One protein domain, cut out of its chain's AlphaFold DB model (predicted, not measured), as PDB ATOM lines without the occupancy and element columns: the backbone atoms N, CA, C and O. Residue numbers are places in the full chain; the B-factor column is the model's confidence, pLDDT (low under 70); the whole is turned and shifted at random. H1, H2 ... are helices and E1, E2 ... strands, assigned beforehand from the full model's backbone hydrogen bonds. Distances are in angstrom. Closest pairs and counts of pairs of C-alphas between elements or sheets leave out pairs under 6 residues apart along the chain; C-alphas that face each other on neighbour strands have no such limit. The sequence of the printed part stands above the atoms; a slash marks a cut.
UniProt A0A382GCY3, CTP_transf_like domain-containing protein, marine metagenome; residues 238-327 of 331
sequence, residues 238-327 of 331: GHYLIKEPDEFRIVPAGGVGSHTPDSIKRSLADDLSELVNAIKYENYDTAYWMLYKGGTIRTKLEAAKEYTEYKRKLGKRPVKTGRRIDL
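What this domain is: This is residues 238 to 327 of the 331 residues of the protein "CTP_transf_like domain-containing protein" of marine metagenome (UniProt A0A382GCY3). A small antiparallel sheet, E2 E1 E3, lies near one end of a rod, with H3 slantwise over one face; the helical hairpin of H1 and H2 reaches the other end. The 90 printed residues hold E1 E2 H1 H2 H3 E3, mostly helix. The whole is loose, radius of gyration of the C-alphas 15.1 A, spanning 49 by 20 by 19 A.

How they stand to each other: Look first at E1, residues 240 to 243: within hydrogen-bond range are its N 242 and O 249 of E2, 248 to 251, 2.9 A, and its N 241 and O 325 of E3, 324 to 326, 2.8 A. H3, 296 to 314, makes two layers with this sheet, height over the sheet 9.3 A. H1, 261 to 280, touches H3's residues 297 to 304 alone, closest C-alphas Leu 268 and Ile 297, 6.5 A. H2, 284 to 293, touches H1's residues 275 to 279 alone, closest C-alphas Leu 275 and Ala 287, 5.4 A. Each helix has every O i to N i+4 pair within range.

Where its parts are: Find C-alpha 261 at (-26.206, -39.546, 40.513); H1 runs 28.8 A. H3 runs 26.5 A to C-alpha 314 at (-40.243, -46.444, 38.672).

The domain as a whole: The printed part has no cut and no long link; 39 residues are under pLDDT 70.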
ATOM      1  N   GLY A 238     -25.108 -48.569  25.917       53.53
ATOM      2  CA  GLY A 238     -26.224 -48.691  26.838       53.53
ATOM      3  C   GLY A 238     -25.888 -47.949  28.129       53.53
ATOM      4  O   GLY A 238     -24.828 -48.147  28.733       53.53
ATOM      5  N   HIS A 239     -26.759 -47.043  28.553       60.06
ATOM      6  CA  HIS A 239     -26.661 -46.499  29.896       60.06
ATOM      7  C   HIS A 239     -27.226 -47.540  30.858       60.06
ATOM      8  O   HIS A 239     -28.380 -47.942  30.756       60.06
ATOM      9  N   TYR A 240     -26.418 -48.019  31.802       61.34
ATOM     10  CA  TYR A 240     -26.857 -49.084  32.702       61.34
ATOM     11  C   TYR A 240     -26.967 -48.606  34.133       61.34
ATOM     12  O   TYR A 240     -26.089 -47.918  34.653       61.34
ATOM     13  N   LEU A 241     -28.033 -49.040  34.791       60.75
ATOM     14  CA  LEU A 241     -28.208 -48.900  36.221       60.75
ATOM     15  C   LEU A 241     -27.765 -50.180  36.930       60.75
ATOM     16  O   LEU A 241     -28.154 -51.283  36.538       60.75
ATOM     17  N   ILE A 242     -27.023 -50.029  38.020       65.75
ATOM     18  CA  ILE A 242     -26.738 -51.098  38.978       65.75
ATOM     19  C   ILE A 242     -27.321 -50.667  40.326       65.75
ATOM     20  O   ILE A 242     -26.998 -49.588  40.829       65.75
ATOM     21  N   LYS A 243     -28.217 -51.481  40.899       69.75
ATOM     22  CA  LYS A 243     -28.674 -51.308  42.286       69.75
ATOM     23  C   LYS A 243     -27.695 -52.032  43.209       69.75
ATOM     24  O   LYS A 243     -27.695 -53.261  43.243       69.75
ATOM     25  N   GLU A 244     -26.917 -51.262  43.957       65.69
ATOM     26  CA  GLU A 244     -26.138 -51.718  45.116       65.69
ATOM     27  C   GLU A 244     -27.042 -51.748  46.362       65.69
ATOM     28  O   GLU A 244     -28.155 -51.222  46.285       65.69
ATOM     29  N   PRO A 245     -26.651 -52.345  47.504       64.25
ATOM     30  CA  PRO A 245     -27.496 -52.399  48.704       64.25
ATOM     31  C   PRO A 245     -28.078 -51.029  49.091       64.25
ATOM     32  O   PRO A 245     -29.301 -50.883  49.182       64.25
ATOM     33  N   ASP A 246     -27.238 -49.991  49.092       72.75
ATOM     34  CA  ASP A 246     -27.604 -48.671  49.616       72.75
ATOM     35  C   ASP A 246     -27.707 -47.567  48.549       72.75
ATOM     36  O   ASP A 246     -28.264 -46.504  48.808       72.75
ATOM     37  N   GLU A 247     -27.267 -47.813  47.309       71.81
ATOM     38  CA  GLU A 247     -27.232 -46.775  46.267       71.81
ATOM     39  C   GLU A 247     -27.539 -47.293  44.854       71.81
ATOM     40  O   GLU A 247     -27.574 -48.494  44.585       71.81
ATOM     41  N   PHE A 248     -27.817 -46.360  43.944       70.38
ATOM     42  CA  PHE A 248     -27.895 -46.629  42.511       70.38
ATOM     43  C   PHE A 248     -26.645 -46.090  41.838       70.38
ATOM     44  O   PHE A 248     -26.257 -44.947  42.085       70.38
ATOM     45  N   ARG A 249     -26.066 -46.883  40.941       71.81
ATOM     46  CA  ARG A 249     -24.932 -46.459  40.132       71.81
ATOM     47  C   ARG A 249     -25.288 -46.461  38.656       71.81
ATOM     48  O   ARG A 249     -25.908 -47.398  38.164       71.81
ATOM     49  N   ILE A 250     -24.887 -45.397  37.975       71.50
ATOM     50  CA  ILE A 250     -25.095 -45.174  36.549       71.50
ATOM     51  C   ILE A 250     -23.768 -45.454  35.849       71.50
ATOM     52  O   ILE A 250     -22.724 -44.916  36.229       71.50
ATOM     53  N   VAL A 251     -23.808 -46.304  34.832       67.31
ATOM     54  CA  VAL A 251     -22.687 -46.592  33.942       67.31
ATOM     55  C   VAL A 251     -23.004 -45.934  32.607       67.31
ATOM     56  O   VAL A 251     -23.903 -46.407  31.911       67.31
ATOM     57  N   PRO A 252     -22.331 -44.824  32.261       56.97
ATOM     58  CA  PRO A 252     -22.516 -44.198  30.972       56.97
ATOM     59  C   PRO A 252     -22.030 -45.120  29.852       56.97
ATOM     60  O   PRO A 252     -21.038 -45.837  30.034       56.97
ATOM     61  N   ALA A 253     -22.711 -45.059  28.708       55.09
ATOM     62  CA  ALA A 253     -22.258 -45.652  27.457       55.09
ATOM     63  C   ALA A 253     -20.776 -45.297  27.191       55.09
ATOM     64  O   ALA A 253     -20.273 -44.282  27.680       55.09
ATOM     65  N   GLY A 254     -20.014 -46.154  26.516       50.16
ATOM     66  CA  GLY A 254     -18.567 -45.930  26.378       50.16
ATOM     67  C   GLY A 254     -17.739 -46.254  27.637       50.16
ATOM     68  O   GLY A 254     -16.529 -46.053  27.635       50.16
ATOM     69  N   GLY A 255     -18.352 -46.743  28.726       52.62
ATOM     70  CA  GLY A 255     -17.648 -47.303  29.887       52.62
ATOM     71  C   GLY A 255     -16.789 -46.296  30.648       52.62
ATOM     72  O   GLY A 255     -15.754 -46.665  31.201       52.62
ATOM     73  N   VAL A 256     -17.255 -45.044  30.753       48.25
ATOM     74  CA  VAL A 256     -16.633 -43.902  31.474       48.25
ATOM     75  C   VAL A 256     -16.645 -44.100  33.018       48.25
ATOM     76  O   VAL A 256     -16.730 -43.173  33.832       48.25
ATOM     77  N   GLY A 257     -16.588 -45.366  33.439       51.03
ATOM     78  CA  GLY A 257     -16.752 -45.945  34.763       51.03
ATOM     79  C   GLY A 257     -18.125 -45.729  35.401       51.03
ATOM     80  O   GLY A 257     -19.005 -45.080  34.855       51.03
ATOM     81  N   SER A 258     -18.296 -46.260  36.610       56.84
ATOM     82  CA  SER A 258     -19.564 -46.223  37.350       56.84
ATOM     83  C   SER A 258     -19.643 -45.005  38.272       56.84
ATOM     84  O   SER A 258     -18.669 -44.703  38.965       56.84
ATOM     85  N   HIS A 259     -20.775 -44.308  38.291       67.94
ATOM     86  CA  HIS A 259     -20.955 -43.048  39.017       67.94
ATOM     87  C   HIS A 259     -22.240 -43.062  39.847       67.94
ATOM     88  O   HIS A 259     -23.246 -43.633  39.435       67.94
ATOM     89  N   THR A 260     -22.239 -42.377  40.988       77.12
ATOM     90  CA  THR A 260     -23.486 -42.035  41.686       77.12
ATOM     91  C   THR A 260     -24.167 -40.852  40.985       77.12
ATOM     92  O   THR A 260     -23.469 -40.040  40.361       77.12
ATOM     93  N   PRO A 261     -25.496 -40.677  41.112       75.56
ATOM     94  CA  PRO A 261     -26.206 -39.546  40.513       75.56
ATOM     95  C   PRO A 261     -25.604 -38.182  40.873       75.56
ATOM     96  O   PRO A 261     -25.498 -37.306  40.018       75.56
ATOM     97  N   ASP A 262     -25.157 -38.009  42.116       75.75
ATOM     98  CA  ASP A 262     -24.575 -36.741  42.563       75.75
ATOM     99  C   ASP A 262     -23.152 -36.530  42.043       75.75
ATOM    100  O   ASP A 262     -22.767 -35.402  41.740       75.75
ATOM    101  N   SER A 263     -22.375 -37.604  41.870       70.25
ATOM    102  CA  SER A 263     -21.047 -37.505  41.252       70.25
ATOM    103  C   SER A 263     -21.111 -37.155  39.761       70.25
ATOM    104  O   SER A 263     -20.280 -36.376  39.300       70.25
ATOM    105  N   ILE A 264     -22.129 -37.634  39.028       72.38
ATOM    106  CA  ILE A 264     -22.354 -37.239  37.626       72.38
ATOM    107  C   ILE A 264     -22.646 -35.745  37.530       72.38
ATOM    108  O   ILE A 264     -22.061 -35.068  36.690       72.38
ATOM    109  N   LYS A 265     -23.512 -35.214  38.402       75.25
ATOM    110  CA  LYS A 265     -23.851 -33.783  38.409       75.25
ATOM    111  C   LYS A 265     -22.630 -32.904  38.671       75.25
ATOM    112  O   LYS A 265     -22.436 -31.930  37.953       75.25
ATOM    113  N   ARG A 266     -21.810 -33.258  39.669       73.00
ATOM    114  CA  ARG A 266     -20.574 -32.523  39.989       73.00
ATOM    115  C   ARG A 266     -19.597 -32.544  38.818       73.00
ATOM    116  O   ARG A 266     -19.215 -31.492  38.335       73.00
ATOM    117  N   SER A 267     -19.312 -33.730  38.283       70.50
ATOM    118  CA  SER A 267     -18.387 -33.863  37.158       70.50
ATOM    119  C   SER A 267     -18.879 -33.160  35.890       70.50
ATOM    120  O   SER A 267     -18.062 -32.626  35.156       70.50
ATOM    121  N   LEU A 268     -20.189 -33.125  35.625       75.69
ATOM    122  CA  LEU A 268     -20.738 -32.349  34.510       75.69
ATOM    123  C   LEU A 268     -20.542 -30.841  34.699       75.69
ATOM    124  O   LEU A 268     -20.256 -30.145  33.730       75.69
ATOM    125  N   ALA A 269     -20.698 -30.335  35.924       76.50
ATOM    126  CA  ALA A 269     -20.441 -28.929  36.224       76.50
ATOM    127  C   ALA A 269     -18.957 -28.574  36.034       76.50
ATOM    128  O   ALA A 269     -18.650 -27.519  35.477       76.50
ATOM    129  N   ASP A 270     -18.057 -29.475  36.427       75.06
ATOM    130  CA  ASP A 270     -16.614 -29.319  36.229       75.06
ATOM    131  C   ASP A 270     -16.251 -29.343  34.731       75.06
ATOM    132  O   ASP A 270     -15.632 -28.398  34.241       75.06
ATOM    133  N   ASP A 271     -16.726 -30.348  33.980       75.94
ATOM    134  CA  ASP A 271     -16.472 -30.497  32.536       75.94
ATOM    135  C   ASP A 271     -16.993 -29.271  31.744       75.94
ATOM    136  O   ASP A 271     -16.352 -28.789  30.809       75.94
ATOM    137  N   LEU A 272     -18.157 -28.726  32.121       81.81
ATOM    138  CA  LEU A 272     -18.708 -27.509  31.511       81.81
ATOM    139  C   LEU A 272     -17.917 -26.254  31.895       81.81
ATOM    140  O   LEU A 272     -17.772 -25.351  31.072       81.81
ATOM    141  N   SER A 273     -17.386 -26.189  33.116       87.06
ATOM    142  CA  SER A 273     -16.547 -25.069  33.554       87.06
ATOM    143  C   SER A 273     -15.211 -25.056  32.810       87.06
ATOM    144  O   SER A 273     -14.739 -23.996  32.398       87.06
ATOM    145  N   GLU A 274     -14.624 -26.228  32.572       77.69
ATOM    146  CA  GLU A 274     -13.424 -26.386  31.750       77.69
ATOM    147  C   GLU A 274     -13.690 -26.015  30.284       77.69
ATOM    148  O   GLU A 274     -12.901 -25.276  29.696       77.69
ATOM    149  N   LEU A 275     -14.836 -26.410  29.720       77.44
ATOM    150  CA  LEU A 275     -15.248 -25.979  28.382       77.44
ATOM    151  C   LEU A 275     -15.372 -24.449  28.287       77.44
ATOM    152  O   LEU A 275     -14.875 -23.839  27.339       77.44
ATOM    153  N   VAL A 276     -16.010 -23.816  29.275       85.44
ATOM    154  CA  VAL A 276     -16.135 -22.352  29.346       85.44
ATOM    155  C   VAL A 276     -14.760 -21.690  29.442       85.44
ATOM    156  O   VAL A 276     -14.512 -20.701  28.751       85.44
ATOM    157  N   ASN A 277     -13.843 -22.243  30.240       85.25
ATOM    158  CA  ASN A 277     -12.471 -21.746  30.328       85.25
ATOM    159  C   ASN A 277     -11.723 -21.905  28.999       85.25
ATOM    160  O   ASN A 277     -11.075 -20.957  28.561       85.25
ATOM    161  N   ALA A 278     -11.849 -23.047  28.322       82.12
ATOM    162  CA  ALA A 278     -11.234 -23.267  27.017       82.12
ATOM    163  C   ALA A 278     -11.702 -22.221  25.992       82.12
ATOM    164  O   ALA A 278     -10.880 -21.648  25.289       82.12
ATOM    165  N   ILE A 279     -12.997 -21.892  25.970       83.19
ATOM    166  CA  ILE A 279     -13.544 -20.838  25.102       83.19
ATOM    167  C   ILE A 279     -13.017 -19.455  25.505       83.19
ATOM    168  O   ILE A 279     -12.618 -18.674  24.644       83.19
ATOM    169  N   LYS A 280     -12.998 -19.150  26.808       89.81
ATOM    170  CA  LYS A 280     -12.546 -17.859  27.350       89.81
ATOM    171  C   LYS A 280     -11.082 -17.556  27.018       89.81
ATOM    172  O   LYS A 280     -10.735 -16.396  26.835       89.81
ATOM    173  N   TYR A 281     -10.246 -18.588  26.969       92.12
ATOM    174  CA  TYR A 281      -8.825 -18.489  26.636       92.12
ATOM    175  C   TYR A 281      -8.527 -18.903  25.185       92.12
ATOM    176  O   TYR A 281      -7.393 -19.258  24.879       92.12
ATOM    177  N   GLU A 282      -9.540 -18.876  24.309       89.50
ATOM    178  CA  GLU A 282      -9.434 -19.125  22.859       89.50
ATOM    179  C   GLU A 282      -8.815 -20.487  22.476       89.50
ATOM    180  O   GLU A 282      -8.348 -20.697  21.358       89.50
ATOM    181  N   ASN A 283      -8.864 -21.468  23.379       85.19
ATOM    182  CA  ASN A 283      -8.450 -22.843  23.123       85.19
ATOM    183  C   ASN A 283      -9.596 -23.641  22.476       85.19
ATOM    184  O   ASN A 283     -10.220 -24.526  23.077       85.19
ATOM    185  N   TYR A 284      -9.899 -23.288  21.228       74.56
ATOM    186  CA  TYR A 284     -11.011 -23.872  20.481       74.56
ATOM    187  C   TYR A 284     -10.797 -25.344  20.122       74.56
ATOM    188  O   TYR A 284     -11.782 -26.070  20.007       74.56
ATOM    189  N   ASP A 285      -9.551 -25.813  20.021       58.56
ATOM    190  CA  ASP A 285      -9.246 -27.228  19.787       58.56
ATOM    191  C   ASP A 285      -9.682 -28.094  20.972       58.56
ATOM    192  O   ASP A 285     -10.365 -29.106  20.785       58.56
ATOM    193  N   THR A 286      -9.368 -27.672  22.202       64.56
ATOM    194  CA  THR A 286      -9.846 -28.345  23.417       64.56
ATOM    195  C   THR A 286     -11.368 -28.257  23.528       64.56
ATOM    196  O   THR A 286     -12.015 -29.279  23.755       64.56
ATOM    197  N   ALA A 287     -11.965 -27.084  23.294       62.22
ATOM    198  CA  ALA A 287     -13.419 -26.921  23.346       62.22
ATOM    199  C   ALA A 287     -14.145 -27.818  22.322       62.22
ATOM    200  O   ALA A 287     -15.112 -28.513  22.652       62.22
ATOM    201  N   TYR A 288     -13.645 -27.860  21.084       57.84
ATOM    202  CA  TYR A 288     -14.158 -28.715  20.017       57.84
ATOM    203  C   TYR A 288     -13.978 -30.198  20.352       57.84
ATOM    204  O   TYR A 288     -14.894 -31.002  20.148       57.84
ATOM    205  N   TRP A 289     -12.823 -30.575  20.909       64.00
ATOM    206  CA  TRP A 289     -12.566 -31.942  21.338       64.00
ATOM    207  C   TRP A 289     -13.539 -32.379  22.439       64.00
ATOM    208  O   TRP A 289     -14.173 -33.423  22.288       64.00
ATOM    209  N   MET A 290     -13.737 -31.573  23.484       62.69
ATOM    210  CA  MET A 290     -14.636 -31.891  24.603       62.69
ATOM    211  C   MET A 290     -16.094 -32.066  24.155       62.69
ATOM    212  O   MET A 290     -16.777 -32.980  24.620       62.69
ATOM    213  N   LEU A 291     -16.559 -31.230  23.222       63.19
ATOM    214  CA  LEU A 291     -17.933 -31.272  22.717       63.19
ATOM    215  C   LEU A 291     -18.177 -32.399  21.705       63.19
ATOM    216  O   LEU A 291     -19.219 -33.053  21.756       63.19
ATOM    217  N   TYR A 292     -17.237 -32.644  20.785       52.31
ATOM    218  CA  TYR A 292     -17.510 -33.457  19.593       52.31
ATOM    219  C   TYR A 292     -16.648 -34.716  19.444       52.31
ATOM    220  O   TYR A 292     -17.055 -35.631  18.723       52.31
ATOM    221  N   LYS A 293     -15.473 -34.792  20.082       49.53
ATOM    222  CA  LYS A 293     -14.531 -35.920  19.919       49.53
ATOM    223  C   LYS A 293     -14.397 -36.789  21.164       49.53
ATOM    224  O   LYS A 293     -14.390 -38.005  21.021       49.53
ATOM    225  N   GLY A 294     -14.305 -36.188  22.347       57.34
ATOM    226  CA  GLY A 294     -14.206 -36.889  23.626       57.34
ATOM    227  C   GLY A 294     -15.539 -37.479  24.087       57.34
ATOM    228  O   GLY A 294     -15.550 -38.494  24.771       57.34
ATOM    229  N   GLY A 295     -16.675 -36.876  23.706       59.72
ATOM    230  CA  GLY A 295     -18.025 -37.421  23.931       59.72
ATOM    231  C   GLY A 295     -18.501 -37.455  25.391       59.72
ATOM    232  O   GLY A 295     -19.691 -37.627  25.633       59.72
ATOM    233  N   THR A 296     -17.614 -37.224  26.359       63.22
ATOM    234  CA  THR A 296     -17.860 -37.329  27.804       63.22
ATOM    235  C   THR A 296     -19.036 -36.484  28.298       63.22
ATOM    236  O   THR A 296     -19.883 -37.001  29.028       63.22
ATOM    237  N   ILE A 297     -19.122 -35.209  27.890       72.81
ATOM    238  CA  ILE A 297     -20.207 -34.300  28.306       72.81
ATOM    239  C   ILE A 297     -21.552 -34.804  27.777       72.81
ATOM    240  O   ILE A 297     -22.500 -34.962  28.546       72.81
ATOM    241  N   ARG A 298     -21.611 -35.110  26.473       75.38
ATOM    242  CA  ARG A 298     -22.815 -35.625  25.808       75.38
ATOM    243  C   ARG A 298     -23.316 -36.892  26.503       75.38
ATOM    244  O   ARG A 298     -24.451 -36.935  26.960       75.38
ATOM    245  N   THR A 299     -22.437 -37.872  26.669       64.69
ATOM    246  CA  THR A 299     -22.781 -39.187  27.209       64.69
ATOM    247  C   THR A 299     -23.161 -39.145  28.695       64.69
ATOM    248  O   THR A 299     -24.066 -39.856  29.123       64.69
ATOM    249  N   LYS A 300     -22.536 -38.292  29.518       72.69
ATOM    250  CA  LYS A 300     -22.960 -38.101  30.920       72.69
ATOM    251  C   LYS A 300     -24.310 -37.376  31.024       72.69
ATOM    252  O   LYS A 300     -25.096 -37.709  31.912       72.69
ATOM    253  N   LEU A 301     -24.584 -36.407  30.144       77.00
ATOM    254  CA  LEU A 301     -25.879 -35.716  30.080       77.00
ATOM    255  C   LEU A 301     -27.007 -36.665  29.661       77.00
ATOM    256  O   LEU A 301     -28.058 -36.668  30.301       77.00
ATOM    257  N   GLU A 302     -26.774 -37.487  28.637       74.12
ATOM    258  CA  GLU A 302     -27.700 -38.532  28.177       74.12
ATOM    259  C   GLU A 302     -28.013 -39.518  29.319       74.12
ATOM    260  O   GLU A 302     -29.175 -39.649  29.715       74.12
ATOM    261  N   ALA A 303     -26.982 -40.047  29.992       72.19
ATOM    262  CA  ALA A 303     -27.141 -40.935  31.149       72.19
ATOM    263  C   ALA A 303     -27.969 -40.312  32.294       72.19
ATOM    264  O   ALA A 303     -28.796 -40.974  32.927       72.19
ATOM    265  N   ALA A 304     -27.733 -39.031  32.603       79.19
ATOM    266  CA  ALA A 304     -28.434 -38.320  33.673       79.19
ATOM    267  C   ALA A 304     -29.912 -38.071  33.336       79.19
ATOM    268  O   ALA A 304     -30.785 -38.187  34.209       79.19
ATOM    269  N   LYS A 305     -30.197 -37.747  32.070       82.44
ATOM    270  CA  LYS A 305     -31.555 -37.578  31.551       82.44
ATOM    271  C   LYS A 305     -32.337 -38.888  31.670       82.44
ATOM    272  O   LYS A 305     -33.399 -38.906  32.290       82.44
ATOM    273  N   GLU A 306     -31.785 -39.984  31.164       80.00
ATOM    274  CA  GLU A 306     -32.441 -41.295  31.174       80.00
ATOM    275  C   GLU A 306     -32.637 -41.846  32.587       80.00
ATOM    276  O   GLU A 306     -33.710 -42.355  32.911       80.00
ATOM    277  N   TYR A 307     -31.665 -41.661  33.489       81.56
ATOM    278  CA  TYR A 307     -31.844 -41.998  34.904       81.56
ATOM    279  C   TYR A 307     -33.025 -41.247  35.538       81.56
ATOM    280  O   TYR A 307     -33.806 -41.819  36.306       81.56
ATOM    281  N   THR A 308     -33.183 -39.962  35.213       81.44
ATOM    282  CA  THR A 308     -34.292 -39.141  35.719       81.44
ATOM    283  C   THR A 308     -35.634 -39.648  35.191       81.44
ATOM    284  O   THR A 308     -36.598 -39.784  35.952       81.44
ATOM    285  N   GLU A 309     -35.696 -39.999  33.906       80.06
ATOM    286  CA  GLU A 309     -36.879 -40.603  33.289       80.06
ATOM    287  C   GLU A 309     -37.216 -41.968  33.902       80.06
ATOM    288  O   GLU A 309     -38.378 -42.219  34.242       80.06
ATOM    289  N   TYR A 310     -36.209 -42.812  34.132       79.62
ATOM    290  CA  TYR A 310     -36.345 -44.093  34.818       79.62
ATOM    291  C   TYR A 310     -36.912 -43.922  36.231       79.62
ATOM    292  O   TYR A 310     -37.893 -44.574  36.585       79.62
ATOM    293  N   LYS A 311     -36.367 -43.002  37.040       78.38
ATOM    294  CA  LYS A 311     -36.867 -42.720  38.398       78.38
ATOM    295  C   LYS A 311     -38.322 -42.256  38.395       78.38
ATOM    296  O   LYS A 311     -39.095 -42.685  39.253       78.38
ATOM    297  N   ARG A 312     -38.702 -41.427  37.420       78.88
ATOM    298  CA  ARG A 312     -40.085 -40.972  37.231       78.88
ATOM    299  C   ARG A 312     -41.027 -42.138  36.907       78.88
ATOM    300  O   ARG A 312     -42.109 -42.204  37.480       78.88
ATOM    301  N   LYS A 313     -40.612 -43.067  36.038       77.12
ATOM    302  CA  LYS A 313     -41.385 -44.273  35.680       77.12
ATOM    303  C   LYS A 313     -41.439 -45.314  36.813       77.12
ATOM    304  O   LYS A 313     -42.455 -45.988  36.976       77.12
ATOM    305  N   LEU A 314     -40.365 -45.455  37.595       76.25
ATOM    306  CA  LEU A 314     -40.243 -46.444  38.672       76.25
ATOM    307  C   LEU A 314     -41.162 -46.139  39.871       76.25
ATOM    308  O   LEU A 314     -41.731 -47.058  40.468       76.25
ATOM    309  N   GLY A 315     -41.315 -44.865  40.245       73.19
ATOM    310  CA  GLY A 315     -42.112 -44.463  41.409       73.19
ATOM    311  C   GLY A 315     -41.612 -45.102  42.716       73.19
ATOM    312  O   GLY A 315     -40.434 -44.995  43.050       73.19
ATOM    313  N   LYS A 316     -42.507 -45.774  43.462       68.69
ATOM    314  CA  LYS A 316     -42.201 -46.484  44.728       68.69
ATOM    315  C   LYS A 316     -41.883 -47.980  44.551       68.69
ATOM    316  O   LYS A 316     -41.811 -48.706  45.540       68.69
ATOM    317  N   ARG A 317     -41.760 -48.475  43.315       73.88
ATOM    318  CA  ARG A 317     -41.573 -49.912  43.064       73.88
ATOM    319  C   ARG A 317     -40.180 -50.365  43.532       73.88
ATOM    320  O   ARG A 317     -39.199 -49.684  43.225       73.88
ATOM    321  N   PRO A 318     -40.069 -51.498  44.249       68.38
ATOM    322  CA  PRO A 318     -38.779 -52.014  44.687       68.38
ATOM    323  C   PRO A 318     -37.951 -52.498  43.491       68.38
ATOM    324  O   PRO A 318     -38.478 -53.088  42.546       68.38
ATOM    325  N   VAL A 319     -36.640 -52.265  43.552       70.00
ATOM    326  CA  VAL A 319     -35.669 -52.711  42.545       70.00
ATOM    327  C   VAL A 319     -34.777 -53.771  43.173       70.00
ATOM    328  O   VAL A 319     -34.251 -53.559  44.262       70.00
ATOM    329  N   LYS A 320     -34.607 -54.911  42.495       69.06
ATOM    330  CA  LYS A 320     -33.724 -55.983  42.970       69.06
ATOM    331  C   LYS A 320     -32.259 -55.547  42.890       69.06
ATOM    332  O   LYS A 320     -31.798 -55.128  41.829       69.06
ATOM    333  N   THR A 321     -31.549 -55.689  44.004       67.12
ATOM    334  CA  THR A 321     -30.100 -55.489  44.115       67.12
ATOM    335  C   THR A 321     -29.342 -56.469  43.218       67.12
ATOM    336  O   THR A 321     -29.797 -57.593  43.005       67.12
ATOM    337  N   GLY A 322     -28.203 -56.042  42.669       49.22
ATOM    338  CA  GLY A 322     -27.305 -56.895  41.884       49.22
ATOM    339  C   GLY A 322     -27.752 -57.175  40.445       49.22
ATOM    340  O   GLY A 322     -27.105 -57.951  39.747       49.22
ATOM    341  N   ARG A 323     -28.835 -56.547  39.966       55.84
ATOM    342  CA  ARG A 323     -29.277 -56.673  38.570       55.84
ATOM    343  C   ARG A 323     -28.941 -55.415  37.773       55.84
ATOM    344  O   ARG A 323     -29.288 -54.309  38.183       55.84
ATOM    345  N   ARG A 324     -28.321 -55.612  36.606       59.81
ATOM    346  CA  ARG A 324     -28.152 -54.583  35.573       59.81
ATOM    347  C   ARG A 324     -29.509 -54.262  34.952       59.81
ATOM    348  O   ARG A 324     -30.240 -55.173  34.563       59.81
ATOM    349  N   ILE A 325     -29.831 -52.980  34.865       69.38
ATOM    350  CA  ILE A 325     -31.053 -52.484  34.232       69.38
ATOM    351  C   ILE A 325     -30.627 -51.558  33.106       69.38
ATOM    352  O   ILE A 325     -29.857 -50.629  33.338       69.38
ATOM    353  N   ASP A 326     -31.093 -51.851  31.902       72.38
ATOM    354  CA  ASP A 326     -30.874 -51.000  30.741       72.38
ATOM    355  C   ASP A 326     -31.770 -49.760  30.845       72.38
ATOM    356  O   ASP A 326     -32.965 -49.883  31.133       72.38
ATOM    357  N   LEU A 327     -31.184 -48.574  30.702       61.81
ATOM    358  CA  LEU A 327     -31.911 -47.307  30.765       61.81
ATOM    359  C   LEU A 327     -32.512 -46.918  29.406       61.81
ATOM    360  O   LEU A 327     -33.453 -46.124  29.385       61.81
TER     361      LEU A 327